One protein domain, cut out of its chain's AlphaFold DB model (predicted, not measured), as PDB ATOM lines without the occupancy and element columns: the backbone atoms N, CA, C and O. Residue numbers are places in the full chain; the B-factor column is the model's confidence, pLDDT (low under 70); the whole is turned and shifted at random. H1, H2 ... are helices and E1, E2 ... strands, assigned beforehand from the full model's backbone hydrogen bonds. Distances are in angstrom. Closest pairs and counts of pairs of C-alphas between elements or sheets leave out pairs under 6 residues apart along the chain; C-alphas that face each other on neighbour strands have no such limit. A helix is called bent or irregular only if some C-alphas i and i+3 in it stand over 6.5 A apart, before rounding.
ATOM      1  N   GLY A 190     -13.288 -51.981 -78.057       67.94
ATOM      2  CA  GLY A 190     -12.547 -52.408 -79.248       67.94
ATOM      3  C   GLY A 190     -11.031 -52.206 -79.142       67.94
ATOM      4  O   GLY A 190     -10.430 -52.504 -78.111       67.94
ATOM      5  N   LEU A 191     -10.412 -51.737 -80.230       68.75
ATOM      6  CA  LEU A 191      -8.960 -51.527 -80.328       68.75
ATOM      7  C   LEU A 191      -8.449 -50.371 -79.452       68.75
ATOM      8  O   LEU A 191      -7.289 -50.379 -79.062       68.75
ATOM      9  N   GLN A 192      -9.321 -49.423 -79.089       66.94
ATOM     10  CA  GLN A 192      -8.978 -48.222 -78.312       66.94
ATOM     11  C   GLN A 192      -8.443 -48.519 -76.897       66.94
ATOM     12  O   GLN A 192      -7.950 -47.610 -76.244       66.94
ATOM     13  N   LYS A 193      -8.549 -49.763 -76.405       67.06
ATOM     14  CA  LYS A 193      -8.040 -50.165 -75.081       67.06
ATOM     15  C   LYS A 193      -6.524 -50.378 -75.014       67.06
ATOM     16  O   LYS A 193      -6.012 -50.590 -73.922       67.06
ATOM     17  N   TYR A 194      -5.845 -50.466 -76.158       74.19
ATOM     18  CA  TYR A 194      -4.448 -50.889 -76.234       74.19
ATOM     19  C   TYR A 194      -3.533 -49.699 -76.518       74.19
ATOM     20  O   TYR A 194      -3.754 -48.985 -77.491       74.19
ATOM     21  N   ASP A 195      -2.460 -49.534 -75.742       68.81
ATOM     22  CA  ASP A 195      -1.526 -48.401 -75.873       68.81
ATOM     23  C   ASP A 195      -0.814 -48.352 -77.241       68.81
ATOM     24  O   ASP A 195      -0.414 -47.287 -77.707       68.81
ATOM     25  N   TRP A 196      -0.698 -49.496 -77.927       76.88
ATOM     26  CA  TRP A 196      -0.178 -49.580 -79.296       76.88
ATOM     27  C   TRP A 196      -1.169 -49.099 -80.369       76.88
ATOM     28  O   TRP A 196      -0.784 -48.981 -81.535       76.88
ATOM     29  N   TYR A 197      -2.439 -48.846 -80.031       75.56
ATOM     30  CA  TYR A 197      -3.454 -48.393 -80.982       75.56
ATOM     31  C   TYR A 197      -3.595 -46.870 -80.974       75.56
ATOM     32  O   TYR A 197      -4.146 -46.268 -80.057       75.56
ATOM     33  N   VAL A 198      -3.148 -46.242 -82.057       71.81
ATOM     34  CA  VAL A 198      -3.087 -44.776 -82.207       71.81
ATOM     35  C   VAL A 198      -4.201 -44.206 -83.099       71.81
ATOM     36  O   VAL A 198      -4.181 -43.023 -83.439       71.81
ATOM     37  N   GLY A 199      -5.196 -45.024 -83.464       73.56
ATOM     38  CA  GLY A 199      -6.389 -44.592 -84.200       73.56
ATOM     39  C   GLY A 199      -6.078 -43.975 -85.565       73.56
ATOM     40  O   GLY A 199      -5.284 -44.519 -86.332       73.56
ATOM     41  N   ASP A 200      -6.701 -42.836 -85.869       62.31
ATOM     42  CA  ASP A 200      -6.542 -42.117 -87.140       62.31
ATOM     43  C   ASP A 200      -5.239 -41.282 -87.150       62.31
ATOM     44  O   ASP A 200      -5.243 -40.049 -87.172       62.31
ATOM     45  N   MET A 201      -4.100 -41.979 -87.105       72.88
ATOM     46  CA  MET A 201      -2.746 -41.413 -87.145       72.88
ATOM     47  C   MET A 201      -2.211 -41.343 -88.587       72.88
ATOM     48  O   MET A 201      -2.411 -42.266 -89.376       72.88
ATOM     49  N   SER A 202      -1.481 -40.280 -88.947       73.75
ATOM     50  CA  SER A 202      -0.797 -40.215 -90.249       73.75
ATOM     51  C   SER A 202       0.486 -41.056 -90.247       73.75
ATOM     52  O   SER A 202       1.179 -41.127 -89.230       73.75
ATOM     53  N   ARG A 203       0.858 -41.645 -91.396       75.31
ATOM     54  CA  ARG A 203       2.092 -42.453 -91.528       75.31
ATOM     55  C   ARG A 203       3.336 -41.684 -91.067       75.31
ATOM     56  O   ARG A 203       4.129 -42.224 -90.312       75.31
ATOM     57  N   GLN A 204       3.458 -40.412 -91.452       77.81
ATOM     58  CA  GLN A 204       4.561 -39.539 -91.035       77.81
ATOM     59  C   GLN A 204       4.632 -39.380 -89.508       77.81
ATOM     60  O   GLN A 204       5.710 -39.481 -88.933       77.81
ATOM     61  N   ARG A 205       3.491 -39.178 -88.834       76.75
ATOM     62  CA  ARG A 205       3.452 -39.006 -87.373       76.75
ATOM     63  C   ARG A 205       3.674 -40.327 -86.627       76.75
ATOM     64  O   ARG A 205       4.309 -40.314 -85.576       76.75
ATOM     65  N   ALA A 206       3.225 -41.453 -87.185       80.06
ATOM     66  CA  ALA A 206       3.570 -42.786 -86.691       80.06
ATOM     67  C   ALA A 206       5.080 -43.065 -86.824       80.06
ATOM     68  O   ALA A 206       5.703 -43.519 -85.870       80.06
ATOM     69  N   GLU A 207       5.695 -42.715 -87.960       81.94
ATOM     70  CA  GLU A 207       7.148 -42.796 -88.142       81.94
ATOM     71  C   GLU A 207       7.916 -41.929 -87.136       81.94
ATOM     72  O   GLU A 207       8.904 -42.401 -86.586       81.94
ATOM     73  N   SER A 208       7.484 -40.689 -86.873       81.88
ATOM     74  CA  SER A 208       8.111 -39.836 -85.850       81.88
ATOM     75  C   SER A 208       8.005 -40.437 -84.446       81.88
ATOM     76  O   SER A 208       8.992 -40.443 -83.718       81.88
ATOM     77  N   LEU A 209       6.835 -40.971 -84.077       80.88
ATOM     78  CA  LEU A 209       6.595 -41.575 -82.762       80.88
ATOM     79  C   LEU A 209       7.454 -42.830 -82.529       80.88
ATOM     80  O   LEU A 209       7.969 -43.029 -81.428       80.88
ATOM     81  N   LEU A 210       7.637 -43.645 -83.573       82.31
ATOM     82  CA  LEU A 210       8.540 -44.796 -83.543       82.31
ATOM     83  C   LEU A 210      10.011 -44.356 -83.491       82.31
ATOM     84  O   LEU A 210      10.734 -44.817 -82.622       82.31
ATOM     85  N   LYS A 211      10.441 -43.412 -84.342       79.44
ATOM     86  CA  LYS A 211      11.832 -42.907 -84.376       79.44
ATOM     87  C   LYS A 211      12.261 -42.181 -83.092       79.44
ATOM     88  O   LYS A 211      13.451 -42.072 -82.840       79.44
ATOM     89  N   GLN A 212      11.317 -41.673 -82.295       73.19
ATOM     90  CA  GLN A 212      11.598 -41.063 -80.989       73.19
ATOM     91  C   GLN A 212      11.821 -42.108 -79.879       73.19
ATOM     92  O   GLN A 212      12.486 -41.817 -78.887       73.19
ATOM     93  N   ASN A 213      11.282 -43.320 -80.034       64.44
ATOM     94  CA  ASN A 213      11.552 -44.439 -79.136       64.44
ATOM     95  C   ASN A 213      12.700 -45.258 -79.730       64.44
ATOM     96  O   ASN A 213      12.463 -46.167 -80.518       64.44
ATOM     97  N   ASP A 214      13.935 -44.922 -79.351       61.88
ATOM     98  CA  ASP A 214      15.174 -45.533 -79.860       61.88
ATOM     99  C   ASP A 214      15.371 -46.967 -79.310       61.88
ATOM    100  O   ASP A 214      16.207 -47.248 -78.447       61.88
ATOM    101  N   LYS A 215      14.447 -47.856 -79.701       70.69
ATOM    102  CA  LYS A 215      14.259 -49.228 -79.216       70.69
ATOM    103  C   LYS A 215      13.716 -50.091 -80.353       70.69
ATOM    104  O   LYS A 215      12.617 -49.863 -80.863       70.69
ATOM    105  N   GLU A 216      14.472 -51.115 -80.731       69.94
ATOM    106  CA  GLU A 216      14.039 -52.078 -81.742       69.94
ATOM    107  C   GLU A 216      12.780 -52.841 -81.287       69.94
ATOM    108  O   GLU A 216      12.568 -53.091 -80.100       69.94
ATOM    109  N   GLY A 217      11.914 -53.200 -82.239       73.56
ATOM    110  CA  GLY A 217      10.656 -53.907 -81.964       73.56
ATOM    111  C   GLY A 217       9.474 -53.027 -81.531       73.56
ATOM    112  O   GLY A 217       8.366 -53.548 -81.388       73.56
ATOM    113  N   CYS A 218       9.643 -51.709 -81.368       76.94
ATOM    114  CA  CYS A 218       8.509 -50.798 -81.189       76.94
ATOM    115  C   CYS A 218       7.568 -50.829 -82.412       76.94
ATOM    116  O   CYS A 218       7.997 -50.661 -83.553       76.94
ATOM    117  N   PHE A 219       6.265 -50.999 -82.168       78.62
ATOM    118  CA  PHE A 219       5.222 -51.017 -83.195       78.62
ATOM    119  C   PHE A 219       4.019 -50.164 -82.776       78.62
ATOM    120  O   PHE A 219       3.729 -50.018 -81.590       78.62
ATOM    121  N   VAL A 220       3.291 -49.630 -83.759       79.88
ATOM    122  CA  VAL A 220       2.009 -48.939 -83.554       79.88
ATOM    123  C   VAL A 220       1.008 -49.342 -84.633       79.88
ATOM    124  O   VAL A 220       1.366 -49.504 -85.800       79.88
ATOM    125  N   VAL A 221      -0.261 -49.491 -84.255       78.81
ATOM    126  CA  VAL A 221      -1.363 -49.841 -85.158       78.81
ATOM    127  C   VAL A 221      -2.281 -48.633 -85.318       78.81
ATOM    128  O   VAL A 221      -2.811 -48.103 -84.344       78.81
ATOM    129  N   PHE A 222      -2.484 -48.211 -86.564       70.62
ATOM    130  CA  PHE A 222      -3.353 -47.095 -86.939       70.62
ATOM    131  C   PHE A 222      -4.374 -47.520 -87.996       70.62
ATOM    132  O   PHE A 222      -4.136 -48.431 -88.795       70.62
ATOM    133  N   THR A 223      -5.525 -46.853 -88.014       60.72
ATOM    134  CA  THR A 223      -6.594 -47.100 -88.983       60.72
ATOM    135  C   THR A 223      -6.373 -46.326 -90.278       60.72
ATOM    136  O   THR A 223      -6.836 -45.205 -90.446       60.72
ATOM    137  N   CYS A 224      -5.762 -46.973 -91.278       58.84
ATOM    138  CA  CYS A 224      -5.795 -46.477 -92.667       58.84
ATOM    139  C   CYS A 224      -7.216 -46.446 -93.276       58.84
ATOM    140  O   CYS A 224      -7.405 -45.905 -94.364       58.84
ATOM    141  N   GLY A 225      -8.210 -47.056 -92.620       59.09
ATOM    142  CA  GLY A 225      -9.615 -47.046 -93.024       59.09
ATOM    143  C   GLY A 225     -10.494 -46.495 -91.907       59.09
ATOM    144  O   GLY A 225     -10.401 -46.959 -90.774       59.09
ATOM    145  N   LYS A 226     -11.358 -45.527 -92.240       60.91
ATOM    146  CA  LYS A 226     -12.278 -44.874 -91.293       60.91
ATOM    147  C   LYS A 226     -13.103 -45.906 -90.518       60.91
ATOM    148  O   LYS A 226     -13.646 -46.830 -91.121       60.91
ATOM    149  N   MET A 227     -13.259 -45.692 -89.211       67.44
ATOM    150  CA  MET A 227     -14.089 -46.539 -88.348       67.44
ATOM    151  C   MET A 227     -15.521 -46.670 -88.915       67.44
ATOM    152  O   MET A 227     -16.203 -45.649 -89.068       67.44
ATOM    153  N   PRO A 228     -15.993 -47.890 -89.249       67.38
ATOM    154  CA  PRO A 228     -17.310 -48.086 -89.845       67.38
ATOM    155  C   PRO A 228     -18.399 -47.641 -88.867       67.38
ATOM    156  O   PRO A 228     -18.362 -47.989 -87.693       67.38
ATOM    157  N   TYR A 229     -19.349 -46.842 -89.356       75.69
ATOM    158  CA  TYR A 229     -20.394 -46.184 -88.556       75.69
ATOM    159  C   TYR A 229     -19.878 -45.235 -87.447       75.69
ATOM    160  O   TYR A 229     -20.660 -44.757 -86.629       75.69
ATOM    161  N   GLY A 230     -18.591 -44.869 -87.439       78.75
ATOM    162  CA  GLY A 230     -18.045 -43.880 -86.506       78.75
ATOM    163  C   GLY A 230     -18.173 -44.299 -85.036       78.75
ATOM    164  O   GLY A 230     -17.884 -45.434 -84.679       78.75
ATOM    165  N   ARG A 231     -18.567 -43.369 -84.154       78.31
ATOM    166  CA  ARG A 231     -18.649 -43.596 -82.693       78.31
ATOM    167  C   ARG A 231     -19.952 -44.283 -82.235       78.31
ATOM    168  O   ARG A 231     -20.271 -44.243 -81.049       78.31
ATOM    169  N   LEU A 232     -20.728 -44.855 -83.156       77.44
ATOM    170  CA  LEU A 232     -22.038 -45.437 -82.858       77.44
ATOM    171  C   LEU A 232     -21.917 -46.764 -82.094       77.44
ATOM    172  O   LEU A 232     -21.059 -47.598 -82.384       77.44
ATOM    173  N   LYS A 233     -22.802 -46.974 -81.113       80.69
ATOM    174  CA  LYS A 233     -22.879 -48.237 -80.358       80.69
ATOM    175  C   LYS A 233     -23.494 -49.330 -81.230       80.69
ATOM    176  O   LYS A 233     -24.346 -49.041 -82.063       80.69
ATOM    177  N   ASN A 234     -23.137 -50.595 -80.991       82.38
ATOM    178  CA  ASN A 234     -23.609 -51.721 -81.810       82.38
ATOM    179  C   ASN A 234     -25.147 -51.795 -81.928       82.38
ATOM    180  O   ASN A 234     -25.663 -52.111 -82.991       82.38
ATOM    181  N   THR A 235     -25.888 -51.427 -80.879       88.31
ATOM    182  CA  THR A 235     -27.358 -51.311 -80.905       88.31
ATOM    183  C   THR A 235     -27.859 -50.274 -81.921       88.31
ATOM    184  O   THR A 235     -28.770 -50.552 -82.693       88.31
ATOM    185  N   GLU A 236     -27.227 -49.101 -81.968       85.62
ATOM    186  CA  GLU A 236     -27.544 -47.996 -82.885       85.62
ATOM    187  C   GLU A 236     -27.067 -48.252 -84.328       85.62
ATOM    188  O   GLU A 236     -27.592 -47.668 -85.279       85.62
ATOM    189  N   VAL A 237     -26.061 -49.118 -84.496       87.38
ATOM    190  CA  VAL A 237     -25.629 -49.640 -85.801       87.38
ATOM    191  C   VAL A 237     -26.638 -50.666 -86.316       87.38
ATOM    192  O   VAL A 237     -27.061 -50.564 -87.464       87.38
ATOM    193  N   VAL A 238     -27.082 -51.603 -85.470       87.81
ATOM    194  CA  VAL A 238     -28.124 -52.585 -85.816       87.81
ATOM    195  C   VAL A 238     -29.421 -51.886 -86.229       87.81
ATOM    196  O   VAL A 238     -29.967 -52.226 -87.275       87.81
ATOM    197  N   GLU A 239     -29.869 -50.868 -85.488       88.19
ATOM    198  CA  GLU A 239     -31.062 -50.090 -85.860       88.19
ATOM    199  C   GLU A 239     -30.897 -49.398 -87.227       88.19
ATOM    200  O   GLU A 239     -31.776 -49.490 -88.083       88.19
ATOM    201  N   ARG A 240     -29.746 -48.753 -87.484       87.25
ATOM    202  CA  ARG A 240     -29.466 -48.115 -88.785       87.25
ATOM    203  C   ARG A 240     -29.465 -49.116 -89.934       87.25
ATOM    204  O   ARG A 240     -30.112 -48.856 -90.946       87.25
ATOM    205  N   VAL A 241     -28.805 -50.262 -89.770       88.12
ATOM    206  CA  VAL A 241     -28.750 -51.316 -90.795       88.12
ATOM    207  C   VAL A 241     -30.140 -51.909 -91.056       88.12
ATOM    208  O   VAL A 241     -30.509 -52.084 -92.216       88.12
ATOM    209  N   GLN A 242     -30.955 -52.137 -90.018       85.38
ATOM    210  CA  GLN A 242     -32.357 -52.560 -90.173       85.38
ATOM    211  C   GLN A 242     -33.207 -51.511 -90.909       85.38
ATOM    212  O   GLN A 242     -34.062 -51.868 -91.714       85.38
ATOM    213  N   ARG A 243     -32.929 -50.220 -90.698       86.00
ATOM    214  CA  ARG A 243     -33.556 -49.089 -91.407       86.00
ATOM    215  C   ARG A 243     -32.940 -48.809 -92.792       86.00
ATOM    216  O   ARG A 243     -33.235 -47.775 -93.386       86.00
ATOM    217  N   GLY A 244     -32.083 -49.697 -93.310       81.88
ATOM    218  CA  GLY A 244     -31.453 -49.587 -94.635       81.88
ATOM    219  C   GLY A 244     -30.293 -48.585 -94.735       81.88
ATOM    220  O   GLY A 244     -29.747 -48.387 -95.821       81.88
ATOM    221  N   ILE A 245     -29.889 -47.963 -93.624       82.50
ATOM    222  CA  ILE A 245     -28.799 -46.983 -93.563       82.50
ATOM    223  C   ILE A 245     -27.469 -47.743 -93.463       82.50
ATOM    224  O   ILE A 245     -26.961 -48.013 -92.374       82.50
ATOM    225  N   ILE A 246     -26.917 -48.093 -94.626       85.06
ATOM    226  CA  ILE A 246     -25.596 -48.717 -94.782       85.06
ATOM    227  C   ILE A 246     -24.530 -47.698 -95.212       85.06
ATOM    228  O   ILE A 246     -24.848 -46.621 -95.715       85.06
ATOM    229  N   LEU A 247     -23.253 -48.035 -95.017       81.19
ATOM    230  CA  LEU A 247     -22.128 -47.183 -95.423       81.19
ATOM    231  C   LEU A 247     -22.012 -47.061 -96.950       81.19
ATOM    232  O   LEU A 247     -22.194 -48.033 -97.680       81.19
TER     233      LEU A 247
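Overview. This is residues 190 to 247 of the 291 residues of the protein "CLUMA_CG014434, isoform A" of Clunio marinus (UniProt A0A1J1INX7). The printed part is a drawn-out rod, with helices H2 and H3 toward opposite ends and short H1 and strand E1 between them. A long unnamed stretch, residues 213 to 233, folds back from H2, pairs briefly beside E1 and leads on to H3. The 58 residues, under half in named elements, run H1, E1, H2, H3: mostly helix, only just extended, close to loose, with radius of gyration of the C-alphas 15.8 A and spans 50 by 20 by 13 A.

Arrangement. The closest C-alphas of H1, residues 190 to 193, and E1, residues 197 to 199, are Leu 191 and Tyr 197, 6.4 A apart. E1 pairs with no named strand, but residues 221 to 222 pair with it, parallel. H2, residues 203 to 212, is only just apart from E1, at 8.3 A. H3, residues 234 to 242, is apart from H1, E1 and H2. In H2 and H3 every O i to N i+4 pair is within hydrogen-bond range; H1 is too short for one.

Along the chain. H1 begins at C-alpha 190 (-12.547, -52.408, -79.248) and is irregular, but only just, at 6.5 A long. E1 measures 5.8 A, H2 14.3 A and H3 12.1 A, ending at C-alpha 242 (-32.357, -52.560, -90.173).

Size, cuts and confidence. The C-alphas of Asp 214 and Arg 243, farthest apart, are separated by 50.2 A. Residues 211 to 217 stand free. The link from H2 to H3 is long; the printed part has no cut. Confidence is low at 15 residues, among them 190 to 193 and 223 to 228.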